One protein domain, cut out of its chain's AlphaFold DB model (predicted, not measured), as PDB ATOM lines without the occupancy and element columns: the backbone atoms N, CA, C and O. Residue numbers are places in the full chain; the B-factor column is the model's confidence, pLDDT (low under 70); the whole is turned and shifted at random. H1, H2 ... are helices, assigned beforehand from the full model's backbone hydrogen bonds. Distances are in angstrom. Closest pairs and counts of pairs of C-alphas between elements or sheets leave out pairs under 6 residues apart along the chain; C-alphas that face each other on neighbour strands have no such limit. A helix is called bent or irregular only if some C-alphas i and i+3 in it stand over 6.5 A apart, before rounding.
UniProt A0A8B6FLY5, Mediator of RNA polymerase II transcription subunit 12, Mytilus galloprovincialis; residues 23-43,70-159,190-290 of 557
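AT A GLANCE: This is residues 23 to 43, 70 to 159 and 190 to 290 of the 557 residues of the protein "Mediator of RNA polymerase II transcription subunit 12" of Mytilus galloprovincialis (UniProt A0A8B6FLY5). Three pairs of helices, H1 with H2, H3 with H4 and H6 with H8, stand one after another in a row, the two helices of each pair running opposite ways, and the longest helix, H11, crosses the far end of H8 beyond them. H7 makes a corner with the other end of H8, while short H9 and H10 pack on H6. The printed part has 212 residues with eleven named helices, H1 to H11 in chain order, and no named strand: all helix. It is compact, with a radius of gyration of the C-alphas of 18.1 A and spans of 55 by 40 by 37 A.

IN THESE COORDINATES: H11, residues 263 to 285, measures 32.0 A and ends with C-alpha 285 at (272.790, 232.354, 221.372). H8, residues 202 to 221, 28.9 A, is irregular, but only just: C-alphas 203 and 206 are 7.0 A apart. H6 is residues 135 to 155, 30.2 A. H7 is 190 to 200, H9 223 to 226, H10 244 to 247 and H5 128 to 132. H4 is 114 to 126, 18.2 A, and H3 95 to 107, 19.1 A. H2, residues 70 to 89, measures 28.8 A; H1, residues 23 to 41, measures 27.1 A and begins at C-alpha 23, (287.189, 228.983, 183.645).

HOW THE PARTS SIT: Residues 269 to 274 of H11 touch residues 216 to 220 of H8, closest C-alphas Ala 273 and Leu 220 at 6.4 A, at a steep tilt of 61 degrees. H8 is the hub, touching six helices, H7 and H9 only at the corner. It touches H6, C-alphas Leu 211 and Ser 145 at 5.4 A, and H4, Ile 207 and Lys 118 at 6.1 A. It only just touches H5, with 3 pairs of C-alphas within 8 A. H10 touches H6, C-alphas Pro 244 and His 143 at 4.7 A. H3 and H4 form a hairpin at a shallow tilt of 27 degrees, closest C-alphas Leu 106 and Ile 120 at 6.8 A. H1 and H2 touch, C-alphas Gln 37 and Trp 77 at 6.1 A, opposite ways at 21 degrees, a shallow tilt. H1, H2, H3, H4, H6 and H8 are an up and down bundle, each running against the one before it. Every O i to N i+4 pair is within hydrogen-bond range in H1, H2, H4, H5, H6, H7 and H11; H3 has 8 of 9 and H8 14 of 16, and H9 and H10 are too short for such a pair.

THE WHOLE: The farthest C-alphas, Leu 72 and Ser 290, are 61.7 A apart. Residues 44 to 69 and 160 to 189 are not printed; the gaps are 9.6 A and 7.8 A between C-alphas. The links H9 to H10 and H10 to H11 are long. Mean pLDDT of the printed part is 81.3; residues 110 to 113, 156 to 159, 230 to 241 and 288 are under 70.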
ATOM      1  N   SER A  23     287.073 227.944 182.618       77.62
ATOM      2  CA  SER A  23     287.189 228.983 183.645       77.62
ATOM      3  C   SER A  23     287.909 228.473 184.898       77.62
ATOM      4  O   SER A  23     288.735 229.184 185.478       77.62
ATOM      5  N   VAL A  24     287.696 227.207 185.267       80.69
ATOM      6  CA  VAL A  24     288.360 226.551 186.400       80.69
ATOM      7  C   VAL A  24     289.838 226.316 186.088       80.69
ATOM      8  O   VAL A  24     290.695 226.603 186.925       80.69
ATOM      9  N   GLU A  25     290.187 225.870 184.878       84.12
ATOM     10  CA  GLU A  25     291.594 225.676 184.482       84.12
ATOM     11  C   GLU A  25     292.384 226.990 184.441       84.12
ATOM     12  O   GLU A  25     293.527 227.057 184.919       84.12
ATOM     13  N   TRP A  26     291.772 228.054 183.911       85.56
ATOM     14  CA  TRP A  26     292.359 229.393 183.900       85.56
ATOM     15  C   TRP A  26     292.528 229.942 185.316       85.56
ATOM     16  O   TRP A  26     293.586 230.497 185.627       85.56
ATOM     17  N   SER A  27     291.553 229.703 186.197       86.38
ATOM     18  CA  SER A  27     291.633 230.048 187.622       86.38
ATOM     19  C   SER A  27     292.808 229.355 188.292       86.38
ATOM     20  O   SER A  27     293.661 230.021 188.882       86.38
ATOM     21  N   HIS A  28     292.944 228.041 188.124       87.50
ATOM     22  CA  HIS A  28     294.060 227.275 188.679       87.50
ATOM     23  C   HIS A  28     295.416 227.750 188.154       87.50
ATOM     24  O   HIS A  28     296.367 227.910 188.927       87.50
ATOM     25  N   SER A  29     295.510 228.014 186.852       86.94
ATOM     26  CA  SER A  29     296.738 228.495 186.218       86.94
ATOM     27  C   SER A  29     297.138 229.881 186.724       86.94
ATOM     28  O   SER A  29     298.310 230.107 187.035       86.94
ATOM     29  N   MET A  30     296.172 230.794 186.868       88.56
ATOM     30  CA  MET A  30     296.398 232.140 187.396       88.56
ATOM     31  C   MET A  30     296.804 232.106 188.873       88.56
ATOM     32  O   MET A  30     297.813 232.706 189.245       88.56
ATOM     33  N   MET A  31     296.075 231.357 189.708       90.38
ATOM     34  CA  MET A  31     296.389 231.186 191.133       90.38
ATOM     35  C   MET A  31     297.793 230.603 191.330       90.38
ATOM     36  O   MET A  31     298.559 231.085 192.167       90.38
ATOM     37  N   LYS A  32     298.172 229.602 190.524       89.00
ATOM     38  CA  LYS A  32     299.516 229.016 190.552       89.00
ATOM     39  C   LYS A  32     300.585 230.027 190.145       89.00
ATOM     40  O   LYS A  32     301.571 230.167 190.861       89.00
ATOM     41  N   TYR A  33     300.382 230.752 189.044       88.94
ATOM     42  CA  TYR A  33     301.322 231.777 188.590       88.94
ATOM     43  C   TYR A  33     301.565 232.836 189.668       88.94
ATOM     44  O   TYR A  33     302.714 233.142 189.979       88.94
ATOM     45  N   LEU A  34     300.498 233.367 190.273       86.62
ATOM     46  CA  LEU A  34     300.608 234.355 191.343       86.62
ATOM     47  C   LEU A  34     301.342 233.778 192.560       86.62
ATOM     48  O   LEU A  34     302.251 234.422 193.082       86.62
ATOM     49  N   ASN A  35     301.023 232.550 192.976       86.50
ATOM     50  CA  ASN A  35     301.710 231.889 194.085       86.50
ATOM     51  C   ASN A  35     303.214 231.687 193.811       86.50
ATOM     52  O   ASN A  35     304.037 231.951 194.684       86.50
ATOM     53  N   ASP A  36     303.590 231.290 192.593       85.69
ATOM     54  CA  ASP A  36     304.993 231.136 192.193       85.69
ATOM     55  C   ASP A  36     305.738 232.483 192.234       85.69
ATOM     56  O   ASP A  36     306.897 232.547 192.647       85.69
ATOM     57  N   GLN A  37     305.086 233.581 191.835       83.94
ATOM     58  CA  GLN A  37     305.661 234.928 191.960       83.94
ATOM     59  C   GLN A  37     305.811 235.348 193.424       83.94
ATOM     60  O   GLN A  37     306.839 235.909 193.797       83.94
ATOM     61  N   LEU A  38     304.828 235.032 194.269       82.44
ATOM     62  CA  LEU A  38     304.882 235.297 195.704       82.44
ATOM     63  C   LEU A  38     306.054 234.556 196.369       82.44
ATOM     64  O   LEU A  38     306.771 235.141 197.176       82.44
ATOM     65  N   GLN A  39     306.290 233.294 195.991       82.81
ATOM     66  CA  GLN A  39     307.417 232.501 196.490       82.81
ATOM     67  C   GLN A  39     308.765 233.103 196.092       82.81
ATOM     68  O   GLN A  39     309.626 233.242 196.953       82.81
ATOM     69  N   LYS A  40     308.925 233.537 194.834       81.44
ATOM     70  CA  LYS A  40     310.147 234.217 194.365       81.44
ATOM     71  C   LYS A  40     310.439 235.506 195.129       81.44
ATOM     72  O   LYS A  40     311.596 235.846 195.339       81.44
ATOM     73  N   ILE A  41     309.398 236.229 195.543       79.12
ATOM     74  CA  ILE A  41     309.536 237.448 196.353       79.12
ATOM     75  C   ILE A  41     309.929 237.112 197.803       79.12
ATOM     76  O   ILE A  41     310.594 237.921 198.448       79.12
ATOM     77  N   ASN A  42     309.536 235.933 198.296       73.44
ATOM     78  CA  ASN A  42     309.695 235.478 199.678       73.44
ATOM     79  C   ASN A  42     310.976 234.650 199.934       73.44
ATOM     80  O   ASN A  42     311.141 234.138 201.036       73.44
ATOM     81  N   GLU A  43     311.864 234.445 198.952       74.19
ATOM     82  CA  GLU A  43     313.109 233.683 199.153       74.19
ATOM     83  C   GLU A  43     314.108 234.457 200.050       74.19
ATOM     84  O   GLU A  43     314.614 235.505 199.640       74.19
ATOM     85  N   GLN A  70     314.254 240.718 191.929       71.94
ATOM     86  CA  GLN A  70     313.195 240.971 192.913       71.94
ATOM     87  C   GLN A  70     312.247 242.101 192.469       71.94
ATOM     88  O   GLN A  70     311.026 241.939 192.524       71.94
ATOM     89  N   ASP A  71     312.784 243.211 191.952       79.19
ATOM     90  CA  ASP A  71     311.985 244.308 191.385       79.19
ATOM     91  C   ASP A  71     311.165 243.845 190.169       79.19
ATOM     92  O   ASP A  71     310.027 244.281 189.959       79.19
ATOM     93  N   LEU A  72     311.723 242.951 189.346       84.25
ATOM     94  CA  LEU A  72     311.019 242.355 188.216       84.25
ATOM     95  C   LEU A  72     309.895 241.425 188.686       84.25
ATOM     96  O   LEU A  72     308.786 241.528 188.162       84.25
ATOM     97  N   ALA A  73     310.144 240.568 189.678       82.12
ATOM     98  CA  ALA A  73     309.125 239.703 190.275       82.12
ATOM     99  C   ALA A  73     307.984 240.528 190.894       82.12
ATOM    100  O   ALA A  73     306.811 240.226 190.683       82.12
ATOM    101  N   GLN A  74     308.300 241.641 191.563       82.81
ATOM    102  CA  GLN A  74     307.297 242.547 192.121       82.81
ATOM    103  C   GLN A  74     306.455 243.233 191.030       82.81
ATOM    104  O   GLN A  74     305.237 243.350 191.171       82.81
ATOM    105  N   LYS A  75     307.069 243.644 189.912       86.94
ATOM    106  CA  LYS A  75     306.336 244.168 188.744       86.94
ATOM    107  C   LYS A  75     305.459 243.101 188.088       86.94
ATOM    108  O   LYS A  75     304.331 243.403 187.706       86.94
ATOM    109  N   GLN A  76     305.954 241.869 187.970       86.69
ATOM    110  CA  GLN A  76     305.196 240.733 187.436       86.69
ATOM    111  C   GLN A  76     303.999 240.391 188.322       86.69
ATOM    112  O   GLN A  76     302.911 240.183 187.797       86.69
ATOM    113  N   TRP A  77     304.165 240.418 189.645       88.25
ATOM    114  CA  TRP A  77     303.064 240.284 190.595       88.25
ATOM    115  C   TRP A  77     302.009 241.375 190.388       88.25
ATOM    116  O   TRP A  77     300.842 241.065 190.185       88.25
ATOM    117  N   GLN A  78     302.409 242.651 190.360       87.75
ATOM    118  CA  GLN A  78     301.471 243.765 190.160       87.75
ATOM    119  C   GLN A  78     300.717 243.665 188.829       87.75
ATOM    120  O   GLN A  78     299.523 243.955 188.770       87.75
ATOM    121  N   PHE A  79     301.406 243.267 187.759       89.69
ATOM    122  CA  PHE A  79     300.774 243.015 186.469       89.69
ATOM    123  C   PHE A  79     299.806 241.828 186.541       89.69
ATOM    124  O   PHE A  79     298.676 241.946 186.077       89.69
ATOM    125  N   GLY A  80     300.219 240.721 187.162       88.56
ATOM    126  CA  GLY A  80     299.394 239.531 187.358       88.56
ATOM    127  C   GLY A  80     298.120 239.826 188.147       88.56
ATOM    128  O   GLY A  80     297.051 239.386 187.746       88.56
ATOM    129  N   CYS A  81     298.202 240.636 189.202       86.94
ATOM    130  CA  CYS A  81     297.047 241.085 189.976       86.94
ATOM    131  C   CYS A  81     296.047 241.891 189.138       86.94
ATOM    132  O   CYS A  81     294.851 241.611 189.163       86.94
ATOM    133  N   LYS A  82     296.538 242.857 188.350       88.19
ATOM    134  CA  LYS A  82     295.691 243.651 187.444       88.19
ATOM    135  C   LYS A  82     295.057 242.791 186.356       88.19
ATOM    136  O   LYS A  82     293.889 242.970 186.032       88.19
ATOM    137  N   LEU A  83     295.825 241.858 185.799       88.31
ATOM    138  CA  LEU A  83     295.325 240.911 184.812       88.31
ATOM    139  C   LEU A  83     294.243 240.012 185.419       88.31
ATOM    140  O   LEU A  83     293.191 239.857 184.813       88.31
ATOM    141  N   ALA A  84     294.468 239.472 186.618       87.88
ATOM    142  CA  ALA A  84     293.480 238.668 187.329       87.88
ATOM    143  C   ALA A  84     292.183 239.451 187.570       87.88
ATOM    144  O   ALA A  84     291.108 238.895 187.374       87.88
ATOM    145  N   ARG A  85     292.272 240.752 187.890       85.88
ATOM    146  CA  ARG A  85     291.092 241.616 188.024       85.88
ATOM    147  C   ARG A  85     290.282 241.685 186.737       85.88
ATOM    148  O   ARG A  85     289.107 241.347 186.744       85.88
ATOM    149  N   HIS A  86     290.928 242.025 185.625       86.69
ATOM    150  CA  HIS A  86     290.248 242.079 184.331       86.69
ATOM    151  C   HIS A  86     289.649 240.728 183.918       86.69
ATOM    152  O   HIS A  86     288.544 240.685 183.395       86.69
ATOM    153  N   LEU A  87     290.338 239.616 184.179       85.44
ATOM    154  CA  LEU A  87     289.810 238.286 183.865       85.44
ATOM    155  C   LEU A  87     288.614 237.900 184.757       85.44
ATOM    156  O   LEU A  87     287.701 237.228 184.282       85.44
ATOM    157  N   CYS A  88     288.589 238.336 186.021       83.56
ATOM    158  CA  CYS A  88     287.433 238.187 186.910       83.56
ATOM    159  C   CYS A  88     286.230 239.034 186.459       83.56
ATOM    160  O   CYS A  88     285.089 238.577 186.577       83.56
ATOM    161  N   ASP A  89     286.469 240.245 185.953       85.19
ATOM    162  CA  ASP A  89     285.420 241.145 185.451       85.19
ATOM    163  C   ASP A  89     284.780 240.590 184.168       85.19
ATOM    164  O   ASP A  89     283.559 240.573 184.039       85.19
ATOM    165  N   GLU A  90     285.592 240.028 183.268       84.75
ATOM    166  CA  GLU A  90     285.140 239.377 182.028       84.75
ATOM    167  C   GLU A  90     284.545 237.969 182.255       84.75
ATOM    168  O   GLU A  90     284.089 237.324 181.312       84.75
ATOM    169  N   GLY A  91     284.549 237.464 183.495       81.50
ATOM    170  CA  GLY A  91     284.003 236.144 183.837       81.50
ATOM    171  C   GLY A  91     284.824 234.961 183.310       81.50
ATOM    172  O   GLY A  91     284.308 233.853 183.208       81.50
ATOM    173  N   LEU A  92     286.099 235.184 182.978       83.81
ATOM    174  CA  LEU A  92     287.032 234.146 182.521       83.81
ATOM    175  C   LEU A  92     287.628 233.331 183.678       83.81
ATOM    176  O   LEU A  92     288.211 232.274 183.442       83.81
ATOM    177  N   LEU A  93     287.502 233.824 184.912       83.50
ATOM    178  CA  LEU A  93     287.897 233.129 186.137       83.50
ATOM    179  C   LEU A  93     286.669 232.820 186.994       83.50
ATOM    180  O   LEU A  93     285.740 233.629 187.081       83.50
ATOM    181  N   ASP A  94     286.714 231.691 187.699       82.88
ATOM    182  CA  ASP A  94     285.806 231.412 188.802       82.88
ATOM    183  C   ASP A  94     286.115 232.398 189.935       82.88
ATOM    184  O   ASP A  94     287.104 232.299 190.672       82.88
ATOM    185  N   ARG A  95     285.240 233.397 190.047       80.38
ATOM    186  CA  ARG A  95     285.360 234.489 191.011       80.38
ATOM    187  C   ARG A  95     285.355 233.980 192.451       80.38
ATOM    188  O   ARG A  95     286.091 234.507 193.283       80.38
ATOM    189  N   HIS A  96     284.544 232.971 192.763       83.25
ATOM    190  CA  HIS A  96     284.433 232.458 194.126       83.25
ATOM    191  C   HIS A  96     285.693 231.684 194.524       83.25
ATOM    192  O   HIS A  96     286.221 231.876 195.626       83.25
ATOM    193  N   GLU A  97     286.216 230.843 193.630       85.50
ATOM    194  CA  GLU A  97     287.450 230.091 193.860       85.50
ATOM    195  C   GLU A  97     288.658 231.026 194.021       85.50
ATOM    196  O   GLU A  97     289.424 230.890 194.981       85.50
ATOM    197  N   PHE A  98     288.779 232.041 193.161       86.62
ATOM    198  CA  PHE A  98     289.865 233.016 193.230       86.62
ATOM    199  C   PHE A  98     289.851 233.833 194.533       86.62
ATOM    200  O   PHE A  98     290.882 233.947 195.202       86.62
ATOM    201  N   LEU A  99     288.688 234.351 194.949       85.19
ATOM    202  CA  LEU A  99     288.550 235.075 196.221       85.19
ATOM    203  C   LEU A  99     288.856 234.174 197.424       85.19
ATOM    204  O   LEU A  99     289.540 234.592 198.363       85.19
ATOM    205  N   THR A 100     288.408 232.917 197.382       88.12
ATOM    206  CA  THR A 100     288.724 231.921 198.416       88.12
ATOM    207  C   THR A 100     290.233 231.708 198.527       88.12
ATOM    208  O   THR A 100     290.771 231.722 199.638       88.12
ATOM    209  N   TRP A 101     290.930 231.573 197.395       90.19
ATOM    210  CA  TRP A 101     292.381 231.400 197.348       90.19
ATOM    211  C   TRP A 101     293.145 232.613 197.883       90.19
ATOM    212  O   TRP A 101     294.105 232.430 198.635       90.19
ATOM    213  N   ILE A 102     292.724 233.841 197.560       87.50
ATOM    214  CA  ILE A 102     293.349 235.061 198.099       87.50
ATOM    215  C   ILE A 102     293.273 235.064 199.633       87.50
ATOM    216  O   ILE A 102     294.279 235.307 200.304       87.50
ATOM    217  N   ILE A 103     292.101 234.755 200.199       87.06
ATOM    218  CA  ILE A 103     291.898 234.720 201.655       87.06
ATOM    219  C   ILE A 103     292.704 233.577 202.291       87.06
ATOM    220  O   ILE A 103     293.350 233.776 203.317       87.06
ATOM    221  N   ASP A 104     292.733 232.396 201.673       87.25
ATOM    222  CA  ASP A 104     293.558 231.270 202.136       87.25
ATOM    223  C   ASP A 104     295.055 231.573 202.109       87.25
ATOM    224  O   ASP A 104     295.812 231.095 202.957       87.25
ATOM    225  N   SER A 105     295.497 232.359 201.132       83.19
ATOM    226  CA  SER A 105     296.899 232.744 200.991       83.19
ATOM    227  C   SER A 105     297.362 233.630 202.149       83.19
ATOM    228  O   SER A 105     298.513 233.513 202.564       83.19
ATOM    229  N   LEU A 106     296.470 234.438 202.743       81.31
ATOM    230  CA  LEU A 106     296.758 235.178 203.979       81.31
ATOM    231  C   LEU A 106     296.993 234.254 205.188       81.31
ATOM    232  O   LEU A 106     297.825 234.565 206.043       81.31
ATOM    233  N   GLU A 107     296.274 233.130 205.276       78.31
ATOM    234  CA  GLU A 107     296.345 232.194 206.409       78.31
ATOM    235  C   GLU A 107     297.532 231.221 206.308       78.31
ATOM    236  O   GLU A 107     298.142 230.870 207.318       78.31
ATOM    237  N   LYS A 108     297.905 230.809 205.089       78.94
ATOM    238  CA  LYS A 108     298.965 229.812 204.836       78.94
ATOM    239  C   LYS A 108     300.399 230.345 205.003       78.94
ATOM    240  O   LYS A 108     301.342 229.548 204.989       78.94
ATOM    241  N   LEU A 109     300.591 231.652 205.180       72.44
ATOM    242  CA  LEU A 109     301.903 232.277 205.392       72.44
ATOM    243  C   LEU A 109     302.487 231.918 206.773       72.44
ATOM    244  O   LEU A 109     302.178 232.541 207.784       72.44
ATOM    245  N   LYS A 110     303.358 230.897 206.809       55.72
ATOM    246  CA  LYS A 110     304.045 230.408 208.027       55.72
ATOM    247  C   LYS A 110     305.200 231.301 208.512       55.72
ATOM    248  O   LYS A 110     305.607 231.166 209.660       55.72
ATOM    249  N   GLN A 111     305.742 232.165 207.653       55.47
ATOM    250  CA  GLN A 111     306.831 233.108 207.951       55.47
ATOM    251  C   GLN A 111     306.285 234.534 207.757       55.47
ATOM    252  O   GLN A 111     305.745 234.811 206.683       55.47
ATOM    253  N   PRO A 112     306.353 235.428 208.758       54.22
ATOM    254  CA  PRO A 112     305.775 236.761 208.670       54.22
ATOM    255  C   PRO A 112     306.739 237.721 207.964       54.22
ATOM    256  O   PRO A 112     307.263 238.640 208.585       54.22
ATOM    257  N   ASP A 113     306.978 237.533 206.666       65.00
ATOM    258  CA  ASP A 113     307.539 238.633 205.882       65.00
ATOM    259  C   ASP A 113     306.437 239.683 205.691       65.00
ATOM    260  O   ASP A 113     305.533 239.549 204.858       65.00
ATOM    261  N   ASP A 114     306.500 240.746 206.499       73.12
ATOM    262  CA  ASP A 114     305.539 241.856 206.514       73.12
ATOM    263  C   ASP A 114     305.308 242.459 205.119       73.12
ATOM    264  O   ASP A 114     304.237 242.993 204.827       73.12
ATOM    265  N   THR A 115     306.301 242.362 204.233       79.38
ATOM    266  CA  THR A 115     306.217 242.805 202.836       79.38
ATOM    267  C   THR A 115     305.220 241.972 202.032       79.38
ATOM    268  O   THR A 115     304.370 242.534 201.342       79.38
ATOM    269  N   VAL A 116     305.273 240.645 202.151       80.81
ATOM    270  CA  VAL A 116     304.387 239.724 201.423       80.81
ATOM    271  C   VAL A 116     302.960 239.842 201.950       80.81
ATOM    272  O   VAL A 116     302.016 239.960 201.165       80.81
ATOM    273  N   ILE A 117     302.800 239.937 203.276       82.25
ATOM    274  CA  ILE A 117     301.496 240.180 203.908       82.25
ATOM    275  C   ILE A 117     300.887 241.484 203.390       82.25
ATOM    276  O   ILE A 117     299.719 241.493 203.014       82.25
ATOM    277  N   LYS A 118     301.657 242.577 203.303       84.00
ATOM    278  CA  LYS A 118     301.169 243.847 202.734       84.00
ATOM    279  C   LYS A 118     300.702 243.705 201.291       84.00
ATOM    280  O   LYS A 118     299.697 244.312 200.933       84.00
ATOM    281  N   MET A 119     301.413 242.940 200.467       83.56
ATOM    282  CA  MET A 119     301.053 242.751 199.059       83.56
ATOM    283  C   MET A 119     299.726 242.006 198.915       83.56
ATOM    284  O   MET A 119     298.842 242.484 198.206       83.56
ATOM    285  N   ILE A 120     299.544 240.902 199.642       84.81
ATOM    286  CA  ILE A 120     298.277 240.156 199.627       84.81
ATOM    287  C   ILE A 120     297.158 240.979 200.269       84.81
ATOM    288  O   ILE A 120     296.060 241.041 199.730       84.81
ATOM    289  N   LEU A 121     297.433 241.673 201.376       86.75
ATOM    290  CA  LEU A 121     296.460 242.539 202.043       86.75
ATOM    291  C   LEU A 121     295.976 243.665 201.124       86.75
ATOM    292  O   LEU A 121     294.793 243.984 201.124       86.75
ATOM    293  N   THR A 122     296.870 244.237 200.313       87.75
ATOM    294  CA  THR A 122     296.497 245.230 199.295       87.75
ATOM    295  C   THR A 122     295.543 244.620 198.271       87.75
ATOM    296  O   THR A 122     294.559 245.257 197.915       87.75
ATOM    297  N   GLN A 123     295.776 243.369 197.862       85.94
ATOM    298  CA  GLN A 123     294.877 242.671 196.945       85.94
ATOM    299  C   GLN A 123     293.506 242.384 197.564       85.94
ATOM    300  O   GLN A 123     292.484 242.525 196.906       85.94
ATOM    301  N   VAL A 124     293.474 242.000 198.838       87.81
ATOM    302  CA  VAL A 124     292.228 241.729 199.567       87.81
ATOM    303  C   VAL A 124     291.393 242.998 199.709       87.81
ATOM    304  O   VAL A 124     290.184 242.958 199.522       87.81
ATOM    305  N   LEU A 125     292.040 244.129 200.007       88.31
ATOM    306  CA  LEU A 125     291.386 245.438 200.058       88.31
ATOM    307  C   LEU A 125     290.831 245.871 198.696       88.31
ATOM    308  O   LEU A 125     289.863 246.620 198.653       88.31
ATOM    309  N   GLU A 126     291.433 245.414 197.599       88.50
ATOM    310  CA  GLU A 126     290.961 245.705 196.247       88.50
ATOM    311  C   GLU A 126     289.692 244.918 195.876       88.50
ATOM    312  O   GLU A 126     288.868 245.445 195.132       88.50
ATOM    313  N   TYR A 127     289.530 243.708 196.430       86.56
ATOM    314  CA  TYR A 127     288.370 242.825 196.235       86.56
ATOM    315  C   TYR A 127     287.376 242.838 197.410       86.56
ATOM    316  O   TYR A 127     286.661 241.860 197.673       86.56
ATOM    317  N   LEU A 128     287.400 243.899 198.217       85.50
ATOM    318  CA  LEU A 128     286.649 243.938 199.466       85.50
ATOM    319  C   LEU A 128     285.137 243.989 199.213       85.50
ATOM    320  O   LEU A 128     284.381 243.328 199.924       85.50
ATOM    321  N   ASP A 129     284.715 244.706 198.173       86.44
ATOM    322  CA  ASP A 129     283.313 244.846 197.770       86.44
ATOM    323  C   ASP A 129     282.738 243.486 197.379       86.44
ATOM    324  O   ASP A 129     281.732 243.039 197.933       86.44
ATOM    325  N   GLU A 130     283.446 242.764 196.517       85.00
ATOM    326  CA  GLU A 130     283.074 241.435 196.048       85.00
ATOM    327  C   GLU A 130     283.103 240.413 197.190       85.00
ATOM    328  O   GLU A 130     282.224 239.555 197.284       85.00
ATOM    329  N   THR A 131     284.060 240.531 198.117       83.94
ATOM    330  CA  THR A 131     284.125 239.670 199.307       83.94
ATOM    331  C   THR A 131     282.918 239.891 200.222       83.94
ATOM    332  O   THR A 131     282.379 238.920 200.760       83.94
ATOM    333  N   THR A 132     282.449 241.138 200.377       85.38
ATOM    334  CA  THR A 132     281.272 241.456 201.208       85.38
ATOM    335  C   THR A 132     279.954 240.921 200.664       85.38
ATOM    336  O   THR A 132     279.025 240.729 201.448       85.38
ATOM    337  N   MET A 133     279.891 240.586 199.371       82.00
ATOM    338  CA  MET A 133     278.728 239.919 198.776       82.00
ATOM    339  C   MET A 133     278.566 238.469 199.263       82.00
ATOM    340  O   MET A 133     277.469 237.922 199.203       82.00
ATOM    341  N   SER A 134     279.628 237.845 199.790       83.00
ATOM    342  CA  SER A 134     279.579 236.507 200.388       83.00
ATOM    343  C   SER A 134     279.781 236.564 201.901       83.00
ATOM    344  O   SER A 134     280.853 236.913 202.406       83.00
ATOM    345  N   VAL A 135     278.757 236.141 202.650       83.12
ATOM    346  CA  VAL A 135     278.801 236.070 204.122       83.12
ATOM    347  C   VAL A 135     279.912 235.126 204.598       83.12
ATOM    348  O   VAL A 135     280.603 235.430 205.572       83.12
ATOM    349  N   LEU A 136     280.125 234.006 203.898       83.25
ATOM    350  CA  LEU A 136     281.112 232.988 204.267       83.25
ATOM    351  C   LEU A 136     282.550 233.506 204.114       83.25
ATOM    352  O   LEU A 136     283.354 233.400 205.046       83.25
ATOM    353  N   LEU A 137     282.863 234.104 202.960       83.38
ATOM    354  CA  LEU A 137     284.186 234.672 202.687       83.38
ATOM    355  C   LEU A 137     284.476 235.851 203.619       83.38
ATOM    356  O   LEU A 137     285.547 235.910 204.227       83.38
ATOM    357  N   SER A 138     283.485 236.723 203.827       88.31
ATOM    358  CA  SER A 138     283.562 237.824 204.793       88.31
ATOM    359  C   SER A 138     283.850 237.334 206.209       88.31
ATOM    360  O   SER A 138     284.711 237.888 206.893       88.31
ATOM    361  N   ARG A 139     283.186 236.262 206.660       88.31
ATOM    362  CA  ARG A 139     283.403 235.687 207.997       88.31
ATOM    363  C   ARG A 139     284.821 235.150 208.152       88.31
ATOM    364  O   ARG A 139     285.473 235.434 209.157       88.31
ATOM    365  N   LYS A 140     285.316 234.418 207.153       86.88
ATOM    366  CA  LYS A 140     286.680 233.872 207.139       86.88
ATOM    367  C   LYS A 140     287.730 234.983 207.198       86.88
ATOM    368  O   LYS A 140     288.638 234.933 208.029       86.88
ATOM    369  N   LEU A 141     287.563 236.021 206.379       88.38
ATOM    370  CA  LEU A 141     288.456 237.177 206.353       88.38
ATOM    371  C   LEU A 141     288.419 237.976 207.670       88.38
ATOM    372  O   LEU A 141     289.468 238.373 208.190       88.38
ATOM    373  N   ALA A 142     287.231 238.181 208.245       89.44
ATOM    374  CA  ALA A 142     287.070 238.841 209.538       89.44
ATOM    375  C   ALA A 142     287.736 238.051 210.673       89.44
ATOM    376  O   ALA A 142     288.421 238.646 211.504       89.44
ATOM    377  N   HIS A 143     287.589 236.722 210.689       88.50
ATOM    378  CA  HIS A 143     288.220 235.850 211.681       88.50
ATOM    379  C   HIS A 143     289.748 235.944 211.623       88.50
ATOM    380  O   HIS A 143     290.385 236.174 212.653       88.50
ATOM    381  N   TYR A 144     290.339 235.851 210.424       87.00
ATOM    382  CA  TYR A 144     291.781 236.046 210.234       87.00
ATOM    383  C   TYR A 144     292.234 237.420 210.742       87.00
ATOM    384  O   TYR A 144     293.197 237.517 211.504       87.00
ATOM    385  N   SER A 145     291.509 238.477 210.366       87.62
ATOM    386  CA  SER A 145     291.863 239.852 210.723       87.62
ATOM    387  C   SER A 145     291.805 240.088 212.233       87.62
ATOM    388  O   SER A 145     292.746 240.642 212.803       87.62
ATOM    389  N   CYS A 146     290.751 239.610 212.905       88.69
ATOM    390  CA  CYS A 146     290.612 239.727 214.358       88.69
ATOM    391  C   CYS A 146     291.699 238.931 215.088       88.69
ATOM    392  O   CYS A 146     292.344 239.465 215.990       88.69
ATOM    393  N   LYS A 147     291.968 237.693 214.651       87.00
ATOM    394  CA  LYS A 147     293.024 236.841 215.212       87.00
ATOM    395  C   LYS A 147     294.406 237.473 215.063       87.00
ATOM    396  O   LYS A 147     295.145 237.545 216.038       87.00
ATOM    397  N   LYS A 148     294.755 237.974 213.872       85.38
ATOM    398  CA  LYS A 148     296.063 238.595 213.616       85.38
ATOM    399  C   LYS A 148     296.255 239.868 214.440       85.38
ATOM    400  O   LYS A 148     297.330 240.050 215.004       85.38
ATOM    401  N   ILE A 149     295.227 240.715 214.565       85.69
ATOM    402  CA  ILE A 149     295.274 241.893 215.449       85.69
ATOM    403  C   ILE A 149     295.456 241.469 216.909       85.69
ATOM    404  O   ILE A 149     296.279 242.060 217.604       85.69
ATOM    405  N   ALA A 150     294.733 240.450 217.376       85.75
ATOM    406  CA  ALA A 150     294.860 239.948 218.740       85.75
ATOM    407  C   ALA A 150     296.274 239.422 219.033       85.75
ATOM    408  O   ALA A 150     296.847 239.777 220.061       85.75
ATOM    409  N   THR A 151     296.869 238.659 218.106       85.88
ATOM    410  CA  THR A 151     298.258 238.186 218.215       85.88
ATOM    411  C   THR A 151     299.245 239.350 218.293       85.88
ATOM    412  O   THR A 151     300.050 239.396 219.220       85.88
ATOM    413  N   LEU A 152     299.126 240.346 217.405       82.12
ATOM    414  CA  LEU A 152     299.974 241.546 217.446       82.12
ATOM    415  C   LEU A 152     299.816 242.306 218.775       82.12
ATOM    416  O   LEU A 152     300.794 242.761 219.354       82.12
ATOM    417  N   CYS A 153     298.598 242.399 219.313       81.88
ATOM    418  CA  CYS A 153     298.373 243.027 220.615       81.88
ATOM    419  C   CYS A 153     298.990 242.230 221.776       81.88
ATOM    420  O   CYS A 153     299.405 242.841 222.755       81.88
ATOM    421  N   SER A 154     299.045 240.896 221.687       79.50
ATOM    422  CA  SER A 154     299.641 240.036 222.721       79.50
ATOM    423  C   SER A 154     301.171 239.986 222.690       79.50
ATOM    424  O   SER A 154     301.786 239.773 223.729       79.50
ATOM    425  N   GLU A 155     301.785 240.191 221.522       75.62
ATOM    426  CA  GLU A 155     303.248 240.223 221.349       75.62
ATOM    427  C   GLU A 155     303.866 241.561 221.793       75.62
ATOM    428  O   GLU A 155     305.058 241.638 222.082       75.62
ATOM    429  N   SER A 156     303.064 242.626 221.878       63.50
ATOM    430  CA  SER A 156     303.486 243.919 222.419       63.50
ATOM    431  C   SER A 156     303.504 243.856 223.954       63.50
ATOM    432  O   SER A 156     302.455 243.901 224.592       63.50
ATOM    433  N   GLU A 157     304.693 243.741 224.555       49.16
ATOM    434  CA  GLU A 157     304.978 243.607 226.002       49.16
ATOM    435  C   GLU A 157     304.555 244.817 226.886       49.16
ATOM    436  O   GLU A 157     305.299 245.290 227.742       49.16
ATOM    437  N   LEU A 158     303.337 245.336 226.717       48.22
ATOM    438  CA  LEU A 158     302.687 246.307 227.608       48.22
ATOM    439  C   LEU A 158     301.515 245.711 228.402       48.22
ATOM    440  O   LEU A 158     300.927 246.405 229.234       48.22
ATOM    441  N   SER A 159     301.201 244.422 228.234       38.75
ATOM    442  CA  SER A 159     300.421 243.684 229.232       38.75
ATOM    443  C   SER A 159     301.361 243.142 230.310       38.75
ATOM    444  O   SER A 159     301.933 242.063 230.175       38.75
ATOM    445  N   PRO A 190     295.670 251.052 227.568       73.81
ATOM    446  CA  PRO A 190     296.927 250.404 227.185       73.81
ATOM    447  C   PRO A 190     296.897 249.911 225.730       73.81
ATOM    448  O   PRO A 190     297.865 250.079 224.998       73.81
ATOM    449  N   LEU A 191     295.735 249.443 225.258       76.31
ATOM    450  CA  LEU A 191     295.506 249.081 223.854       76.31
ATOM    451  C   LEU A 191     295.679 250.255 222.881       76.31
ATOM    452  O   LEU A 191     296.237 250.090 221.803       76.31
ATOM    453  N   ASN A 192     295.230 251.457 223.250       78.62
ATOM    454  CA  ASN A 192     295.408 252.636 222.407       78.62
ATOM    455  C   ASN A 192     296.895 253.009 222.312       78.62
ATOM    456  O   ASN A 192     297.355 253.382 221.242       78.62
ATOM    457  N   ALA A 193     297.667 252.845 223.392       78.25
ATOM    458  CA  ALA A 193     299.116 253.041 223.356       78.25
ATOM    459  C   ALA A 193     299.813 252.029 222.425       78.25
ATOM    460  O   ALA A 193     300.640 252.432 221.608       78.25
ATOM    461  N   VAL A 194     299.421 250.751 222.479       81.44
ATOM    462  CA  VAL A 194     299.917 249.694 221.575       81.44
ATOM    463  C   VAL A 194     299.595 250.023 220.114       81.44
ATOM    464  O   VAL A 194     300.480 250.017 219.258       81.44
ATOM    465  N   PHE A 195     298.353 250.414 219.810       83.06
ATOM    466  CA  PHE A 195     297.985 250.817 218.452       83.06
ATOM    467  C   PHE A 195     298.764 252.043 217.967       83.06
ATOM    468  O   PHE A 195     299.203 252.061 216.820       83.06
ATOM    469  N   GLN A 196     298.989 253.048 218.818       80.44
ATOM    470  CA  GLN A 196     299.793 254.219 218.456       80.44
ATOM    471  C   GLN A 196     301.244 253.842 218.124       80.44
ATOM    472  O   GLN A 196     301.803 254.364 217.161       80.44
ATOM    473  N   GLN A 197     301.844 252.892 218.846       82.94
ATOM    474  CA  GLN A 197     303.184 252.387 218.527       82.94
ATOM    475  C   GLN A 197     303.224 251.712 217.151       82.94
ATOM    476  O   GLN A 197     304.094 252.027 216.337       82.94
ATOM    477  N   TYR A 198     302.249 250.854 216.846       82.19
ATOM    478  CA  TYR A 198     302.179 250.199 215.539       82.19
ATOM    479  C   TYR A 198     301.888 251.167 214.385       82.19
ATOM    480  O   TYR A 198     302.455 251.016 213.304       82.19
ATOM    481  N   ILE A 199     301.058 252.191 214.602       82.81
ATOM    482  CA  ILE A 199     300.776 253.247 213.613       82.81
ATOM    483  C   ILE A 199     302.029 254.081 213.306       82.81
ATOM    484  O   ILE A 199     302.185 254.566 212.178       82.81
ATOM    485  N   ASN A 200     302.917 254.232 214.291       84.12
ATOM    486  CA  ASN A 200     304.184 254.948 214.155       84.12
ATOM    487  C   ASN A 200     305.293 254.092 213.518       84.12
ATOM    488  O   ASN A 200     306.296 254.642 213.067       84.12
ATOM    489  N   CYS A 201     305.120 252.770 213.423       83.44
ATOM    490  CA  CYS A 201     306.066 251.872 212.764       83.44
ATOM    491  C   CYS A 201     305.742 251.724 211.257       83.44
ATOM    492  O   CYS A 201     304.694 251.171 210.920       83.44
ATOM    493  N   PRO A 202     306.625 252.120 210.313       80.06
ATOM    494  CA  PRO A 202     306.355 252.018 208.868       80.06
ATOM    495  C   PRO A 202     306.106 250.583 208.368       80.06
ATOM    496  O   PRO A 202     305.393 250.363 207.382       80.06
ATOM    497  N   GLN A 203     306.681 249.587 209.046       79.44
ATOM    498  CA  GLN A 203     306.491 248.176 208.716       79.44
ATOM    499  C   GLN A 203     305.093 247.690 209.120       79.44
ATOM    500  O   GLN A 203     304.382 247.161 208.276       79.44
ATOM    501  N   HIS A 204     304.613 248.011 210.318       81.75
ATOM    502  CA  HIS A 204     303.327 247.502 210.810       81.75
ATOM    503  C   HIS A 204     302.121 248.403 210.500       81.75
ATOM    504  O   HIS A 204     300.991 247.916 210.438       81.75
ATOM    505  N   ARG A 205     302.337 249.702 210.241       86.81
ATOM    506  CA  ARG A 205     301.273 250.695 210.002       86.81
ATOM    507  C   ARG A 205     300.285 250.259 208.923       86.81
ATOM    508  O   ARG A 205     299.080 250.315 209.143       86.81
ATOM    509  N   GLY A 206     300.789 249.843 207.760       83.62
ATOM    510  CA  GLY A 206     299.942 249.427 206.636       83.62
ATOM    511  C   GLY A 206     299.126 248.170 206.940       83.62
ATOM    512  O   GLY A 206     297.971 248.081 206.541       83.62
ATOM    513  N   ILE A 207     299.702 247.241 207.707       85.31
ATOM    514  CA  ILE A 207     299.046 245.987 208.085       85.31
ATOM    515  C   ILE A 207     297.920 246.269 209.081       85.31
ATOM    516  O   ILE A 207     296.780 245.898 208.831       85.31
ATOM    517  N   ILE A 208     298.199 246.994 210.169       87.81
ATOM    518  CA  ILE A 208     297.186 247.326 211.183       87.81
ATOM    519  C   ILE A 208     296.051 248.162 210.590       87.81
ATOM    520  O   ILE A 208     294.888 247.872 210.863       87.81
ATOM    521  N   LEU A 209     296.360 249.174 209.771       88.31
ATOM    522  CA  LEU A 209     295.326 249.989 209.128       88.31
ATOM    523  C   LEU A 209     294.505 249.176 208.124       88.31
ATOM    524  O   LEU A 209     293.288 249.326 208.109       88.31
ATOM    525  N   GLY A 210     295.134 248.299 207.336       87.81
ATOM    526  CA  GLY A 210     294.425 247.433 206.396       87.81
ATOM    527  C   GLY A 210     293.515 246.430 207.103       87.81
ATOM    528  O   GLY A 210     292.329 246.373 206.800       87.81
ATOM    529  N   LEU A 211     294.014 245.712 208.114       88.56
ATOM    530  CA  LEU A 211     293.206 244.774 208.906       88.56
ATOM    531  C   LEU A 211     292.061 245.483 209.647       88.56
ATOM    532  O   LEU A 211     290.944 244.972 209.700       88.56
ATOM    533  N   SER A 212     292.317 246.681 210.182       89.25
ATOM    534  CA  SER A 212     291.282 247.486 210.841       89.25
ATOM    535  C   SER A 212     290.215 247.955 209.856       89.25
ATOM    536  O   SER A 212     289.026 247.871 210.163       89.25
ATOM    537  N   ALA A 213     290.624 248.394 208.660       90.19
ATOM    538  CA  ALA A 213     289.713 248.796 207.597       90.19
ATOM    539  C   ALA A 213     288.838 247.624 207.136       90.19
ATOM    540  O   ALA A 213     287.632 247.803 207.019       90.19
ATOM    541  N   ILE A 214     289.403 246.424 206.969       91.94
ATOM    542  CA  ILE A 214     288.653 245.207 206.618       91.94
ATOM    543  C   ILE A 214     287.548 244.933 207.641       91.94
ATOM    544  O   ILE A 214     286.387 244.777 207.269       91.94
ATOM    545  N   ILE A 215     287.881 244.920 208.937       90.00
ATOM    546  CA  ILE A 215     286.898 244.649 209.997       90.00
ATOM    547  C   ILE A 215     285.809 245.726 210.008       90.00
ATOM    548  O   ILE A 215     284.623 245.401 210.082       90.00
ATOM    549  N   GLN A 216     286.186 247.004 209.915       90.81
ATOM    550  CA  GLN A 216     285.238 248.121 209.890       90.81
ATOM    551  C   GLN A 216     284.327 248.067 208.660       90.81
ATOM    552  O   GLN A 216     283.126 248.295 208.779       90.81
ATOM    553  N   TYR A 217     284.872 247.714 207.501       91.12
ATOM    554  CA  TYR A 217     284.122 247.601 206.259       91.12
ATOM    555  C   TYR A 217     283.103 246.464 206.306       91.12
ATOM    556  O   TYR A 217     281.917 246.688 206.066       91.12
ATOM    557  N   ILE A 218     283.535 245.270 206.727       90.94
ATOM    558  CA  ILE A 218     282.649 244.113 206.920       90.94
ATOM    559  C   ILE A 218     281.568 244.445 207.954       90.94
ATOM    560  O   ILE A 218     280.408 244.102 207.755       90.94
ATOM    561  N   THR A 219     281.907 245.179 209.019       90.38
ATOM    562  CA  THR A 219     280.929 245.620 210.031       90.38
ATOM    563  C   THR A 219     279.821 246.491 209.431       90.38
ATOM    564  O   THR A 219     278.688 246.424 209.904       90.38
ATOM    565  N   LEU A 220     280.117 247.296 208.407       89.25
ATOM    566  CA  LEU A 220     279.146 248.198 207.783       89.25
ATOM    567  C   LEU A 220     278.345 247.536 206.657       89.25
ATOM    568  O   LEU A 220     277.130 247.713 206.619       89.25
ATOM    569  N   LEU A 221     278.996 246.793 205.758       89.06
ATOM    570  CA  LEU A 221     278.335 246.225 204.576       89.06
ATOM    571  C   LEU A 221     277.806 244.805 204.778       89.06
ATOM    572  O   LEU A 221     276.763 244.461 204.232       89.06
ATOM    573  N   CYS A 222     278.487 243.984 205.580       86.06
ATOM    574  CA  CYS A 222     278.104 242.593 205.817       86.06
ATOM    575  C   CYS A 222     278.109 242.257 207.321       86.06
ATOM    576  O   CYS A 222     278.856 241.384 207.778       86.06
ATOM    577  N   PRO A 223     277.254 242.918 208.134       86.56
ATOM    578  CA  PRO A 223     277.216 242.698 209.580       86.56
ATOM    579  C   PRO A 223     276.841 241.254 209.944       86.56
ATOM    580  O   PRO A 223     277.261 240.751 210.983       86.56
ATOM    581  N   THR A 224     276.095 240.559 209.079       84.56
ATOM    582  CA  THR A 224     275.691 239.156 209.256       84.56
ATOM    583  C   THR A 224     276.890 238.217 209.399       84.56
ATOM    584  O   THR A 224     276.840 237.289 210.204       84.56
ATOM    585  N   ALA A 225     278.004 238.490 208.709       85.12
ATOM    586  CA  ALA A 225     279.219 237.681 208.807       85.12
ATOM    587  C   ALA A 225     279.824 237.678 210.222       85.12
ATOM    588  O   ALA A 225     280.471 236.707 210.615       85.12
ATOM    589  N   LEU A 226     279.583 238.741 210.996       85.88
ATOM    590  CA  LEU A 226     280.112 238.937 212.345       85.88
ATOM    591  C   LEU A 226     279.154 238.459 213.443       85.88
ATOM    592  O   LEU A 226     279.540 238.413 214.611       85.88
ATOM    593  N   VAL A 227     277.913 238.109 213.104       85.12
ATOM    594  CA  VAL A 227     276.939 237.603 214.077       85.12
ATOM    595  C   VAL A 227     277.400 236.242 214.601       85.12
ATOM    596  O   VAL A 227     277.936 235.407 213.861       85.12
ATOM    597  N   TRP A 228     277.207 236.035 215.904       83.56
ATOM    598  CA  TRP A 228     277.485 234.759 216.551       83.56
ATOM    599  C   TRP A 228     276.730 233.627 215.845       83.56
ATOM    600  O   TRP A 228     275.548 233.762 215.532       83.56
ATOM    601  N   ASN A 229     277.430 232.528 215.572       77.00
ATOM    602  CA  ASN A 229     276.847 231.342 214.957       77.00
ATOM    603  C   ASN A 229     277.342 230.093 215.692       77.00
ATOM    604  O   ASN A 229     278.519 230.008 216.048       77.00
ATOM    605  N   ASN A 230     276.455 229.126 215.893       68.44
ATOM    606  CA  ASN A 230     276.771 227.836 216.483       68.44
ATOM    607  C   ASN A 230     276.559 226.752 215.434       68.44
ATOM    608  O   ASN A 230     275.481 226.174 215.345       68.44
ATOM    609  N   LEU A 231     277.599 226.473 214.645       58.22
ATOM    610  CA  LEU A 231     277.578 225.359 213.701       58.22
ATOM    611  C   LEU A 231     278.072 224.060 214.361       58.22
ATOM    612  O   LEU A 231     278.902 223.386 213.763       58.22
ATOM    613  N   GLY A 232     277.589 223.724 215.562       50.03
ATOM    614  CA  GLY A 232     277.764 222.416 216.212       50.03
ATOM    615  C   GLY A 232     279.203 222.012 216.579       50.03
ATOM    616  O   GLY A 232     280.178 222.278 215.878       50.03
ATOM    617  N   GLU A 233     279.355 221.299 217.693       42.16
ATOM    618  CA  GLU A 233     280.615 220.650 218.064       42.16
ATOM    619  C   GLU A 233     280.784 219.357 217.257       42.16
ATOM    620  O   GLU A 233     280.385 218.275 217.676       42.16
ATOM    621  N   GLY A 234     281.352 219.461 216.057       43.38
ATOM    622  CA  GLY A 234     281.748 218.279 215.296       43.38
ATOM    623  C   GLY A 234     281.734 218.496 213.794       43.38
ATOM    624  O   GLY A 234     280.701 218.335 213.157       43.38
ATOM    625  N   ARG A 235     282.924 218.743 213.233       46.56
ATOM    626  CA  ARG A 235     283.273 218.803 211.794       46.56
ATOM    627  C   ARG A 235     283.197 220.160 211.084       46.56
ATOM    628  O   ARG A 235     283.680 220.246 209.959       46.56
ATOM    629  N   SER A 236     282.709 221.230 211.705       49.78
ATOM    630  CA  SER A 236     282.835 222.590 211.156       49.78
ATOM    631  C   SER A 236     284.187 223.206 211.550       49.78
ATOM    632  O   SER A 236     284.656 223.064 212.682       49.78
ATOM    633  N   THR A 237     284.874 223.862 210.608       54.34
ATOM    634  CA  THR A 237     286.119 224.580 210.913       54.34
ATOM    635  C   THR A 237     285.815 225.651 211.963       54.34
ATOM    636  O   THR A 237     284.894 226.447 211.800       54.34
ATOM    637  N   HIS A 238     286.598 225.695 213.046       57.19
ATOM    638  CA  HIS A 238     286.426 226.597 214.203       57.19
ATOM    639  C   HIS A 238     286.341 228.102 213.833       57.19
ATOM    640  O   HIS A 238     285.985 228.938 214.655       57.19
ATOM    641  N   ILE A 239     286.670 228.437 212.583       60.03
ATOM    642  CA  ILE A 239     286.576 229.754 211.944       60.03
ATOM    643  C   ILE A 239     285.108 230.182 211.755       60.03
ATOM    644  O   ILE A 239     284.795 231.373 211.768       60.03
ATOM    645  N   MET A 240     284.199 229.221 211.569       60.31
ATOM    646  CA  MET A 240     282.783 229.470 211.290       60.31
ATOM    647  C   MET A 240     281.923 229.519 212.561       60.31
ATOM    648  O   MET A 240     280.871 230.156 212.547       60.31
ATOM    649  N   CYS A 241     282.382 228.929 213.665       61.47
ATOM    650  CA  CYS A 241     281.695 228.938 214.960       61.47
ATOM    651  C   CYS A 241     282.102 230.145 215.825       61.47
ATOM    652  O   CYS A 241     283.229 230.624 215.730       61.47
ATOM    653  N   ALA A 242     281.190 230.603 216.692       74.69
ATOM    654  CA  ALA A 242     281.296 231.822 217.509       74.69
ATOM    655  C   ALA A 242     281.405 233.117 216.678       74.69
ATOM    656  O   ALA A 242     281.428 233.070 215.448       74.69
ATOM    657  N   SER A 243     281.390 234.295 217.308       81.44
ATOM    658  CA  SER A 243     281.573 235.546 216.566       81.44
ATOM    659  C   SER A 243     283.066 235.777 216.293       81.44
ATOM    660  O   SER A 243     283.871 235.703 217.219       81.44
ATOM    661  N   PRO A 244     283.471 236.151 215.062       78.75
ATOM    662  CA  PRO A 244     284.835 236.615 214.799       78.75
ATOM    663  C   PRO A 244     285.275 237.767 215.717       78.75
ATOM    664  O   PRO A 244     286.462 237.900 216.013       78.75
ATOM    665  N   LEU A 245     284.320 238.579 216.188       83.38
ATOM    666  CA  LEU A 245     284.577 239.706 217.083       83.38
ATOM    667  C   LEU A 245     284.970 239.272 218.501       83.38
ATOM    668  O   LEU A 245     285.596 240.066 219.197       83.38
ATOM    669  N   ASP A 246     284.675 238.034 218.912       83.25
ATOM    670  CA  ASP A 246     285.045 237.512 220.238       83.25
ATOM    671  C   ASP A 246     286.570 237.391 220.402       83.25
ATOM    672  O   ASP A 246     287.094 237.418 221.515       83.25
ATOM    673  N   LEU A 247     287.301 237.296 219.285       81.38
ATOM    674  CA  LEU A 247     288.765 237.276 219.261       81.38
ATOM    675  C   LEU A 247     289.384 238.671 219.398       81.38
ATOM    676  O   LEU A 247     290.574 238.789 219.685       81.38
ATOM    677  N   LEU A 248     288.615 239.729 219.136       83.44
ATOM    678  CA  LEU A 248     289.138 241.084 219.044       83.44
ATOM    679  C   LEU A 248     289.232 241.715 220.450       83.44
ATOM    680  O   LEU A 248     288.243 241.742 221.178       83.44
ATOM    681  N   PRO A 249     290.379 242.305 220.845       79.88
ATOM    682  CA  PRO A 249     290.550 242.879 222.186       79.88
ATOM    683  C   PRO A 249     289.767 244.187 222.406       79.88
ATOM    684  O   PRO A 249     289.739 244.723 223.513       79.88
ATOM    685  N   CYS A 250     289.166 244.747 221.355       82.38
ATOM    686  CA  CYS A 250     288.409 245.995 221.391       82.38
ATOM    687  C   CYS A 250     287.289 245.971 220.336       82.38
ATOM    688  O   CYS A 250     287.363 245.170 219.412       82.38
ATOM    689  N   PRO A 251     286.250 246.819 220.426       84.06
ATOM    690  CA  PRO A 251     285.210 246.869 219.398       84.06
ATOM    691  C   PRO A 251     285.737 247.459 218.069       84.06
ATOM    692  O   PRO A 251     286.643 248.298 218.100       84.06
ATOM    693  N   PRO A 252     285.145 247.107 216.908       84.44
ATOM    694  CA  PRO A 252     285.525 247.639 215.589       84.44
ATOM    695  C   PRO A 252     285.659 249.172 215.504       84.44
ATOM    696  O   PRO A 252     286.538 249.701 214.821       84.44
ATOM    697  N   SER A 253     284.825 249.910 216.236       85.38
ATOM    698  CA  SER A 253     284.806 251.374 216.325       85.38
ATOM    699  C   SER A 253     285.985 251.972 217.098       85.38
ATOM    700  O   SER A 253     286.290 253.158 216.930       85.38
ATOM    701  N   ALA A 254     286.652 251.175 217.937       83.94
ATOM    702  CA  ALA A 254     287.856 251.564 218.664       83.94
ATOM    703  C   ALA A 254     289.143 251.308 217.864       83.94
ATOM    704  O   ALA A 254     290.192 251.830 218.247       83.94
ATOM    705  N   LEU A 255     289.066 250.560 216.758       85.00
ATOM    706  CA  LEU A 255     290.228 250.263 215.929       85.00
ATOM    707  C   LEU A 255     290.814 251.526 215.266       85.00
ATOM    708  O   LEU A 255     290.098 252.511 215.011       85.00
ATOM    709  N   PRO A 256     292.126 251.510 214.964       83.00
ATOM    710  CA  PRO A 256     292.780 252.538 214.169       83.00
ATOM    711  C   PRO A 256     292.077 252.768 212.839       83.00
ATOM    712  O   PRO A 256     291.676 251.833 212.155       83.00
ATOM    713  N   MET A 257     291.955 254.030 212.455       80.25
ATOM    714  CA  MET A 257     291.379 254.410 211.173       80.25
ATOM    715  C   MET A 257     292.119 255.634 210.631       80.25
ATOM    716  O   MET A 257     292.579 256.452 211.436       80.25
ATOM    717  N   PRO A 258     292.266 255.757 209.300       77.12
ATOM    718  CA  PRO A 258     292.918 256.907 208.685       77.12
ATOM    719  C   PRO A 258     292.246 258.220 209.094       77.12
ATOM    720  O   PRO A 258     291.040 258.266 209.363       77.12
ATOM    721  N   ASP A 259     293.019 259.303 209.125       74.25
ATOM    722  CA  ASP A 259     292.482 260.625 209.426       74.25
ATOM    723  C   ASP A 259     291.595 261.103 208.269       74.25
ATOM    724  O   ASP A 259     292.070 261.521 207.216       74.25
ATOM    725  N   ASN A 260     290.281 261.007 208.472       76.44
ATOM    726  CA  ASN A 260     289.247 261.462 207.549       76.44
ATOM    727  C   ASN A 260     288.311 262.439 208.294       76.44
ATOM    728  O   ASN A 260     287.916 262.141 209.429       76.44
ATOM    729  N   PRO A 261     287.908 263.574 207.690       75.81
ATOM    730  CA  PRO A 261     286.886 264.473 208.238       75.81
ATOM    731  C   PRO A 261     285.598 263.774 208.713       75.81
ATOM    732  O   PRO A 261     284.986 264.194 209.691       75.81
ATOM    733  N   GLN A 262     285.212 262.665 208.075       81.50
ATOM    734  CA  GLN A 262     284.021 261.870 208.395       81.50
ATOM    735  C   GLN A 262     284.242 260.823 209.501       81.50
ATOM    736  O   GLN A 262     283.338 260.047 209.816       81.50
ATOM    737  N   ARG A 263     285.423 260.785 210.136       81.94
ATOM    738  CA  ARG A 263     285.789 259.781 211.153       81.94
ATOM    739  C   ARG A 263     284.758 259.653 212.276       81.94
ATOM    740  O   ARG A 263     284.472 258.544 212.718       81.94
ATOM    741  N   SER A 264     284.205 260.766 212.755       83.31
ATOM    742  CA  SER A 264     283.203 260.765 213.831       83.31
ATOM    743  C   SER A 264     281.876 260.136 213.396       83.31
ATOM    744  O   SER A 264     281.289 259.368 214.161       83.31
ATOM    745  N   GLN A 265     281.437 260.414 212.165       87.31
ATOM    746  CA  GLN A 265     280.217 259.867 211.576       87.31
ATOM    747  C   GLN A 265     280.353 258.366 211.310       87.31
ATOM    748  O   GLN A 265     279.498 257.594 211.740       87.31
ATOM    749  N   ILE A 266     281.466 257.938 210.707       86.56
ATOM    750  CA  ILE A 266     281.758 256.518 210.463       86.56
ATOM    751  C   ILE A 266     281.809 255.751 211.792       86.56
ATOM    752  O   ILE A 266     281.191 254.699 211.926       86.56
ATOM    753  N   ARG A 267     282.435 256.309 212.840       88.88
ATOM    754  CA  ARG A 267     282.421 255.704 214.188       88.88
ATOM    755  C   ARG A 267     281.029 255.624 214.814       88.88
ATOM    756  O   ARG A 267     280.792 254.750 215.645       88.88
ATOM    757  N   ALA A 268     280.117 256.540 214.498       88.12
ATOM    758  CA  ALA A 268     278.735 256.459 214.970       88.12
ATOM    759  C   ALA A 268     277.958 255.344 214.248       88.12
ATOM    760  O   ALA A 268     277.250 254.573 214.898       88.12
ATOM    761  N   GLN A 269     278.152 255.208 212.934       90.19
ATOM    762  CA  GLN A 269     277.571 254.122 212.140       90.19
ATOM    763  C   GLN A 269     278.109 252.756 212.581       90.19
ATOM    764  O   GLN A 269     277.317 251.855 212.844       90.19
ATOM    765  N   LEU A 270     279.423 252.637 212.799       90.19
ATOM    766  CA  LEU A 270     280.048 251.424 213.338       90.19
ATOM    767  C   LEU A 270     279.459 251.030 214.694       90.19
ATOM    768  O   LEU A 270     279.068 249.886 214.868       90.19
ATOM    769  N   ARG A 271     279.306 251.971 215.636       90.69
ATOM    770  CA  ARG A 271     278.673 251.683 216.939       90.69
ATOM    771  C   ARG A 271     277.226 251.199 216.808       90.69
ATOM    772  O   ARG A 271     276.773 250.381 217.605       90.69
ATOM    773  N   THR A 272     276.504 251.701 215.809       91.00
ATOM    774  CA  THR A 272     275.133 251.263 215.524       91.00
ATOM    775  C   THR A 272     275.131 249.833 214.988       91.00
ATOM    776  O   THR A 272     274.415 248.987 215.524       91.00
ATOM    777  N   ALA A 273     275.979 249.544 213.999       89.81
ATOM    778  CA  ALA A 273     276.148 248.209 213.434       89.81
ATOM    779  C   ALA A 273     276.631 247.192 214.485       89.81
ATOM    780  O   ALA A 273     276.054 246.118 214.615       89.81
ATOM    781  N   GLU A 274     277.600 247.555 215.329       90.44
ATOM    782  CA  GLU A 274     278.052 246.746 216.470       90.44
ATOM    783  C   GLU A 274     276.906 246.386 217.416       90.44
ATOM    784  O   GLU A 274     276.817 245.254 217.892       90.44
ATOM    785  N   ASN A 275     276.017 247.340 217.710       88.50
ATOM    786  CA  ASN A 275     274.875 247.069 218.570       88.50
ATOM    787  C   ASN A 275     273.875 246.119 217.897       88.50
ATOM    788  O   ASN A 275     273.362 245.220 218.559       88.50
ATOM    789  N   GLN A 276     273.640 246.268 216.591       88.31
ATOM    790  CA  GLN A 276     272.810 245.332 215.827       88.31
ATOM    791  C   GLN A 276     273.410 243.923 215.829       88.31
ATOM    792  O   GLN A 276     272.694 242.965 216.114       88.31
ATOM    793  N   ILE A 277     274.719 243.793 215.591       89.44
ATOM    794  CA  ILE A 277     275.437 242.513 215.639       89.44
ATOM    795  C   ILE A 277     275.320 241.896 217.032       89.44
ATOM    796  O   ILE A 277     274.993 240.722 217.145       89.44
ATOM    797  N   ARG A 278     275.508 242.682 218.099       88.00
ATOM    798  CA  ARG A 278     275.385 242.206 219.484       88.00
ATOM    799  C   ARG A 278     273.976 241.710 219.804       88.00
ATOM    800  O   ARG A 278     273.829 240.663 220.427       88.00
ATOM    801  N   VAL A 279     272.942 242.452 219.404       86.62
ATOM    802  CA  VAL A 279     271.543 242.057 219.629       86.62
ATOM    803  C   VAL A 279     271.217 240.783 218.851       86.62
ATOM    804  O   VAL A 279     270.671 239.847 219.431       86.62
ATOM    805  N   ARG A 280     271.602 240.709 217.571       85.81
ATOM    806  CA  ARG A 280     271.414 239.513 216.735       85.81
ATOM    807  C   ARG A 280     272.207 238.315 217.256       85.81
ATOM    808  O   ARG A 280     271.675 237.217 217.271       85.81
ATOM    809  N   GLY A 281     273.433 238.531 217.729       85.19
ATOM    810  CA  GLY A 281     274.286 237.499 218.320       85.19
ATOM    811  C   GLY A 281     273.673 236.909 219.584       85.19
ATOM    812  O   GLY A 281     273.526 235.699 219.671       85.19
ATOM    813  N   ARG A 282     273.181 237.753 220.501       82.81
ATOM    814  CA  ARG A 282     272.417 237.290 221.674       82.81
ATOM    815  C   ARG A 282     271.145 236.544 221.282       82.81
ATOM    816  O   ARG A 282     270.812 235.542 221.902       82.81
ATOM    817  N   GLY A 283     270.440 237.029 220.259       81.50
ATOM    818  CA  GLY A 283     269.290 236.331 219.686       81.50
ATOM    819  C   GLY A 283     269.671 234.930 219.213       81.50
ATOM    820  O   GLY A 283     269.012 233.970 219.587       81.50
ATOM    821  N   ALA A 284     270.773 234.802 218.474       80.12
ATOM    822  CA  ALA A 284     271.289 233.526 217.996       80.12
ATOM    823  C   ALA A 284     271.742 232.594 219.134       80.12
ATOM    824  O   ALA A 284     271.386 231.417 219.114       80.12
ATOM    825  N   GLU A 285     272.431 233.107 220.156       78.00
ATOM    826  CA  GLU A 285     272.790 232.354 221.372       78.00
ATOM    827  C   GLU A 285     271.551 231.798 222.083       78.00
ATOM    828  O   GLU A 285     271.545 230.657 222.544       78.00
ATOM    829  N   MET A 286     270.471 232.579 222.109       76.56
ATOM    830  CA  MET A 286     269.169 232.195 222.661       76.56
ATOM    831  C   MET A 286     268.277 231.453 221.647       76.56
ATOM    832  O   MET A 286     267.087 231.282 221.895       76.56
ATOM    833  N   LYS A 287     268.814 231.027 220.493       71.69
ATOM    834  CA  LYS A 287     268.086 230.332 219.410       71.69
ATOM    835  C   LYS A 287     266.814 231.054 218.942       71.69
ATOM    836  O   LYS A 287     265.804 230.426 218.621       71.69
ATOM    837  N   TRP A 288     266.854 232.384 218.939       69.44
ATOM    838  CA  TRP A 288     265.822 233.297 218.435       69.44
ATOM    839  C   TRP A 288     264.422 233.105 219.042       69.44
ATOM    840  O   TRP A 288     263.439 233.640 218.534       69.44
ATOM    841  N   SER A 289     264.311 232.360 220.141       70.56
ATOM    842  CA  SER A 289     263.040 231.970 220.742       70.56
ATOM    843  C   SER A 289     263.215 231.732 222.237       70.56
ATOM    844  O   SER A 289     264.247 231.248 222.689       70.56
ATOM    845  N   SER A 290     262.201 232.079 223.030       72.75
ATOM    846  CA  SER A 290     262.250 231.787 224.467       72.75
ATOM    847  C   SER A 290     262.256 230.278 224.720       72.75
ATOM    848  O   SER A 290     261.642 229.525 223.961       72.75
TER     849      SER A 290